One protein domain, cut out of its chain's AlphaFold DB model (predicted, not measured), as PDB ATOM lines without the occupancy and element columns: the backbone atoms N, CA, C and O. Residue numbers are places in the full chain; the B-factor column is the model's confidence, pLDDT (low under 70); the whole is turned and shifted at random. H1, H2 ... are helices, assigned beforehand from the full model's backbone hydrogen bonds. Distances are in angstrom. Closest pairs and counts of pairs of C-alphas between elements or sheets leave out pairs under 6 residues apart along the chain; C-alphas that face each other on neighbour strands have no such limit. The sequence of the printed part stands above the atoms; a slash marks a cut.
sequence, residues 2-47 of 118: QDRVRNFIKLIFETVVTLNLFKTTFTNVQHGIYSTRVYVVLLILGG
ATOM      1  N   GLN A   2      12.296 -18.012   1.529       72.00
ATOM      2  CA  GLN A   2      13.645 -18.490   1.202       72.00
ATOM      3  C   GLN A   2      13.711 -19.961   0.743       72.00
ATOM      4  O   GLN A   2      14.399 -20.269  -0.228       72.00
ATOM      5  N   ASP A   3      12.932 -20.859   1.354       78.00
ATOM      6  CA  ASP A   3      12.926 -22.282   0.969       78.00
ATOM      7  C   ASP A   3      12.215 -22.552  -0.360       78.00
ATOM      8  O   ASP A   3      12.627 -23.420  -1.127       78.00
ATOM      9  N   ARG A   4      11.192 -21.753  -0.693       75.69
ATOM     10  CA  ARG A   4      10.512 -21.837  -1.995       75.69
ATOM     11  C   ARG A   4      11.429 -21.394  -3.129       75.69
ATOM     12  O   ARG A   4      11.454 -22.051  -4.161       75.69
ATOM     13  N   VAL A   5      12.213 -20.336  -2.911       81.00
ATOM     14  CA  VAL A   5      13.218 -19.863  -3.877       81.00
ATOM     15  C   VAL A   5      14.307 -20.916  -4.071       81.00
ATOM     16  O   VAL A   5      14.644 -21.245  -5.204       81.00
ATOM     17  N   ARG A   6      14.810 -21.515  -2.985       79.31
ATOM     18  CA  ARG A   6      15.827 -22.573  -3.056       79.31
ATOM     19  C   ARG A   6      15.338 -23.801  -3.830       79.31
ATOM     20  O   ARG A   6      16.090 -24.342  -4.638       79.31
ATOM     21  N   ASN A   7      14.087 -24.209  -3.622       79.06
ATOM     22  CA  ASN A   7      13.489 -25.325  -4.356       79.06
ATOM     23  C   ASN A   7      13.239 -24.987  -5.828       79.06
ATOM     24  O   ASN A   7      13.509 -25.822  -6.683       79.06
ATOM     25  N   PHE A   8      12.806 -23.763  -6.141       77.56
ATOM     26  CA  PHE A   8      12.670 -23.308  -7.528       77.56
ATOM     27  C   PHE A   8      14.013 -23.297  -8.261       77.56
ATOM     28  O   PHE A   8      14.102 -23.788  -9.382       77.56
ATOM     29  N   ILE A   9      15.068 -22.797  -7.614       79.31
ATOM     30  CA  ILE A   9      16.424 -22.795  -8.176       79.31
ATOM     31  C   ILE A   9      16.905 -24.227  -8.412       79.31
ATOM     32  O   ILE A   9      17.438 -24.510  -9.479       79.31
ATOM     33  N   LYS A  10      16.683 -25.140  -7.457       78.50
ATOM     34  CA  LYS A  10      17.015 -26.562  -7.638       78.50
ATOM     35  C   LYS A  10      16.283 -27.175  -8.825       78.50
ATOM     36  O   LYS A  10      16.913 -27.841  -9.630       78.50
ATOM     37  N   LEU A  11      14.986 -26.911  -8.958       75.00
ATOM     38  CA  LEU A  11      14.160 -27.488 -10.015       75.00
ATOM     39  C   LEU A  11      14.556 -26.958 -11.399       75.00
ATOM     40  O   LEU A  11      14.669 -27.726 -12.352       75.00
ATOM     41  N   ILE A  12      14.857 -25.660 -11.498       74.06
ATOM     42  CA  ILE A  12      15.404 -25.051 -12.718       74.06
ATOM     43  C   ILE A  12      16.776 -25.647 -13.035       74.06
ATOM     44  O   ILE A  12      17.022 -26.028 -14.173       74.06
ATOM     45  N   PHE A  13      17.654 -25.773 -12.041       71.56
ATOM     46  CA  PHE A  13      18.992 -26.324 -12.229       71.56
ATOM     47  C   PHE A  13      18.953 -27.786 -12.682       71.56
ATOM     48  O   PHE A  13      19.625 -28.139 -13.645       71.56
ATOM     49  N   GLU A  14      18.121 -28.625 -12.064       68.00
ATOM     50  CA  GLU A  14      17.928 -30.017 -12.484       68.00
ATOM     51  C   GLU A  14      17.348 -30.111 -13.900       68.00
ATOM     52  O   GLU A  14      17.814 -30.919 -14.702       68.00
ATOM     53  N   THR A  15      16.404 -29.238 -14.256       66.44
ATOM     54  CA  THR A  15      15.827 -29.192 -15.611       66.44
ATOM     55  C   THR A  15      16.862 -28.746 -16.651       66.44
ATOM     56  O   THR A  15      16.964 -29.333 -17.724       66.44
ATOM     57  N   VAL A  16      17.691 -27.749 -16.329       65.75
ATOM     58  CA  VAL A  16      18.781 -27.261 -17.195       65.75
ATOM     59  C   VAL A  16      19.896 -28.298 -17.348       65.75
ATOM     60  O   VAL A  16      20.439 -28.456 -18.439       65.75
ATOM     61  N   VAL A  17      20.223 -29.039 -16.287       63.41
ATOM     62  CA  VAL A  17      21.248 -30.096 -16.313       63.41
ATOM     63  C   VAL A  17      20.769 -31.344 -17.065       63.41
ATOM     64  O   VAL A  17      21.585 -32.029 -17.682       63.41
ATOM     65  N   THR A  18      19.466 -31.640 -17.051       64.88
ATOM     66  CA  THR A  18      18.876 -32.790 -17.766       64.88
ATOM     67  C   THR A  18      18.506 -32.493 -19.222       64.88
ATOM     68  O   THR A  18      18.255 -33.425 -19.991       64.88
ATOM     69  N   LEU A  19      18.520 -31.222 -19.634       59.38
ATOM     70  CA  LEU A  19      18.292 -30.787 -21.010       59.38
ATOM     71  C   LEU A  19      19.441 -31.232 -21.929       59.38
ATOM     72  O   LEU A  19      20.343 -30.460 -22.221       59.38
ATOM     73  N   ASN A  20      19.392 -32.463 -22.445       59.38
ATOM     74  CA  ASN A  20      20.160 -32.875 -23.624       59.38
ATOM     75  C   ASN A  20      19.570 -32.204 -24.869       59.38
ATOM     76  O   ASN A  20      18.698 -32.757 -25.539       59.38
ATOM     77  N   LEU A  21      20.033 -30.988 -25.161       62.19
ATOM     78  CA  LEU A  21      19.524 -30.187 -26.276       62.19
ATOM     79  C   LEU A  21      19.799 -30.842 -27.641       62.19
ATOM     80  O   LEU A  21      19.058 -30.639 -28.600       62.19
ATOM     81  N   PHE A  22      20.848 -31.662 -27.720       61.03
ATOM     82  CA  PHE A  22      21.197 -32.420 -28.913       61.03
ATOM     83  C   PHE A  22      20.721 -33.865 -28.776       61.03
ATOM     84  O   PHE A  22      21.261 -34.647 -27.991       61.03
ATOM     85  N   LYS A  23      19.712 -34.236 -29.572       55.38
ATOM     86  CA  LYS A  23      19.274 -35.628 -29.716       55.38
ATOM     87  C   LYS A  23      20.454 -36.450 -30.246       55.38
ATOM     88  O   LYS A  23      21.015 -36.128 -31.292       55.38
ATOM     89  N   THR A  24      20.865 -37.479 -29.511       56.22
ATOM     90  CA  THR A  24      21.991 -38.348 -29.880       56.22
ATOM     91  C   THR A  24      21.620 -39.204 -31.087       56.22
ATOM     92  O   THR A  24      21.088 -40.301 -30.941       56.22
ATOM     93  N   THR A  25      21.875 -38.690 -32.290       57.28
ATOM     94  CA  THR A  25      21.690 -39.423 -33.557       57.28
ATOM     95  C   THR A  25      22.906 -40.296 -33.901       57.28
ATOM     96  O   THR A  25      22.837 -41.130 -34.795       57.28
ATOM     97  N   PHE A  26      24.022 -40.138 -33.183       56.97
ATOM     98  CA  PHE A  26      25.281 -40.833 -33.447       56.97
ATOM     99  C   PHE A  26      25.640 -41.791 -32.306       56.97
ATOM    100  O   PHE A  26      25.397 -41.501 -31.136       56.97
ATOM    101  N   THR A  27      26.264 -42.915 -32.659       58.56
ATOM    102  CA  THR A  27      26.718 -44.006 -31.772       58.56
ATOM    103  C   THR A  27      27.617 -43.553 -30.610       58.56
ATOM    104  O   THR A  27      27.736 -44.264 -29.617       58.56
ATOM    105  N   ASN A  28      28.198 -42.352 -30.686       61.06
ATOM    106  CA  ASN A  28      29.023 -41.755 -29.638       61.06
ATOM    107  C   ASN A  28      28.236 -40.754 -28.779       61.06
ATOM    108  O   ASN A  28      28.307 -39.535 -28.959       61.06
ATOM    109  N   VAL A  29      27.536 -41.296 -27.781       62.91
ATOM    110  CA  VAL A  29      26.744 -40.577 -26.762       62.91
ATOM    111  C   VAL A  29      27.549 -39.468 -26.055       62.91
ATOM    112  O   VAL A  29      26.993 -38.445 -25.660       62.91
ATOM    113  N   GLN A  30      28.875 -39.621 -25.952       64.62
ATOM    114  CA  GLN A  30      29.753 -38.656 -25.284       64.62
ATOM    115  C   GLN A  30      29.763 -37.275 -25.957       64.62
ATOM    116  O   GLN A  30      29.710 -36.264 -25.258       64.62
ATOM    117  N   HIS A  31      29.756 -37.197 -27.292       64.31
ATOM    118  CA  HIS A  31      29.801 -35.906 -27.994       64.31
ATOM    119  C   HIS A  31      28.532 -35.067 -27.774       64.31
ATOM    120  O   HIS A  31      28.616 -33.841 -27.687       64.31
ATOM    121  N   GLY A  32      27.372 -35.712 -27.604       63.78
ATOM    122  CA  GLY A  32      26.110 -35.024 -27.307       63.78
ATOM    123  C   GLY A  32      26.112 -34.337 -25.937       63.78
ATOM    124  O   GLY A  32      25.623 -33.212 -25.802       63.78
ATOM    125  N   ILE A  33      26.746 -34.966 -24.942       67.75
ATOM    126  CA  ILE A  33      26.861 -34.424 -23.581       67.75
ATOM    127  C   ILE A  33      27.788 -33.201 -23.567       67.75
ATOM    128  O   ILE A  33      27.447 -32.178 -22.972       67.75
ATOM    129  N   TYR A  34      28.936 -33.267 -24.254       73.00
ATOM    130  CA  TYR A  34      29.866 -32.132 -24.336       73.00
ATOM    131  C   TYR A  34      29.258 -30.939 -25.081       73.00
ATOM    132  O   TYR A  34      29.333 -29.817 -24.583       73.00
ATOM    133  N   SER A  35      28.599 -31.181 -26.219       74.62
ATOM    134  CA  SER A  35      27.953 -30.120 -27.006       74.62
ATOM    135  C   SER A  35      26.879 -29.384 -26.201       74.62
ATOM    136  O   SER A  35      26.823 -28.155 -26.188       74.62
ATOM    137  N   THR A  36      26.070 -30.132 -25.450       76.94
ATOM    138  CA  THR A  36      25.036 -29.568 -24.576       76.94
ATOM    139  C   THR A  36      25.640 -28.702 -23.466       76.94
ATOM    140  O   THR A  36      25.186 -27.580 -23.242       76.94
ATOM    141  N   ARG A  37      26.703 -29.175 -22.799       75.38
ATOM    142  CA  ARG A  37      27.381 -28.411 -21.737       75.38
ATOM    143  C   ARG A  37      27.986 -27.110 -22.261       75.38
ATOM    144  O   ARG A  37      27.813 -26.072 -21.630       75.38
ATOM    145  N   VAL A  38      28.650 -27.155 -23.417       80.94
ATOM    146  CA  VAL A  38      29.228 -25.962 -24.056       80.94
ATOM    147  C   VAL A  38      28.133 -24.963 -24.426       80.94
ATOM    148  O   VAL A  38      28.273 -23.777 -24.138       80.94
ATOM    149  N   TYR A  39      27.020 -25.434 -24.992       82.00
ATOM    150  CA  TYR A  39      25.896 -24.569 -25.347       82.00
ATOM    151  C   TYR A  39      25.304 -23.849 -24.129       82.00
ATOM    152  O   TYR A  39      25.116 -22.635 -24.167       82.00
ATOM    153  N   VAL A  40      25.057 -24.567 -23.029       80.75
ATOM    154  CA  VAL A  40      24.512 -23.968 -21.798       80.75
ATOM    155  C   VAL A  40      25.473 -22.925 -21.222       80.75
ATOM    156  O   VAL A  40      25.033 -21.841 -20.842       80.75
ATOM    157  N   VAL A  41      26.779 -23.208 -21.207       83.44
ATOM    158  CA  VAL A  41      27.795 -22.243 -20.754       83.44
ATOM    159  C   VAL A  41      27.775 -20.981 -21.615       83.44
ATOM    160  O   VAL A  41      27.741 -19.880 -21.068       83.44
ATOM    161  N   LEU A  42      27.742 -21.127 -22.942       84.81
ATOM    162  CA  LEU A  42      27.670 -19.994 -23.871       84.81
ATOM    163  C   LEU A  42      26.382 -19.184 -23.697       84.81
ATOM    164  O   LEU A  42      26.426 -17.956 -23.735       84.81
ATOM    165  N   LEU A  43      25.251 -19.851 -23.470       85.94
ATOM    166  CA  LEU A  43      23.960 -19.200 -23.263       85.94
ATOM    167  C   LEU A  43      23.953 -18.376 -21.970       85.94
ATOM    168  O   LEU A  43      23.508 -17.228 -21.981       85.94
ATOM    169  N   ILE A  44      24.494 -18.922 -20.876       87.69
ATOM    170  CA  ILE A  44      24.643 -18.194 -19.607       87.69
ATOM    171  C   ILE A  44      25.575 -16.995 -19.795       87.69
ATOM    172  O   ILE A  44      25.221 -15.887 -19.399       87.69
ATOM    173  N   LEU A  45      26.728 -17.188 -20.443       90.00
ATOM    174  CA  LEU A  45      27.679 -16.111 -20.741       90.00
ATOM    175  C   LEU A  45      27.033 -14.983 -21.549       90.00
ATOM    176  O   LEU A  45      27.137 -13.820 -21.165       90.00
ATOM    177  N   GLY A  46      26.322 -15.318 -22.627       93.81
ATOM    178  CA  GLY A  46      25.609 -14.342 -23.451       93.81
ATOM    179  C   GLY A  46      24.534 -13.589 -22.666       93.81
ATOM    180  O   GLY A  46      24.446 -12.364 -22.756       93.81
ATOM    181  N   GLY A  47      23.769 -14.300 -21.833       93.25
ATOM    182  CA  GLY A  47      22.783 -13.695 -20.939       93.25
ATOM    183  C   GLY A  47      23.413 -12.732 -19.931       93.25
ATOM    184  O   GLY A  47      22.925 -11.617 -19.771       93.25
TER     185      GLY A  47
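What this domain is: This is residues 2 to 47 of the 118 residues of the protein "Hypothetical protein" of Rotaria sp. Silwood2 (UniProt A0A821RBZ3). Two long helices, H1 and then H2, make a loose, open V, with few contacts between its arms; the link from H1 loops out at the corner and the chain folds back as H2. The printed part has 46 residues with two named helices and no named strand, and is all helix. It is loose, with a radius of gyration of the C-alphas of 13.3 A, and spans 43 by 22 by 12 A, only just flat.

Where its parts are: Find C-alpha 2 at (13.645, -18.490, 1.202); from there H1, residues 2 to 18, runs 24.3 A. Next find C-alpha 29 at (26.744, -40.577, -26.762), where H2, residues 29 to 47, begins; it runs 27.8 A to C-alpha 47 at (22.783, -13.695, -20.939).

How they stand to each other: H1 and H2 are near each other, their closest C-alphas 8.1 A apart. Residues 2 to 15, 25 to 30 and 41 to 47 stand free. Every O i to N i+4 pair is within hydrogen-bond range in H1, and 14 of 15 in H2.

The domain as a whole: The C-alphas of Gln 2 and Thr 27, the two farthest apart, are 43.7 A apart. The printed part has no cut, and the 10-residue link is short. Look at residues 14 to 33 for pLDDT under 70; the mean of the printed part is 72.2.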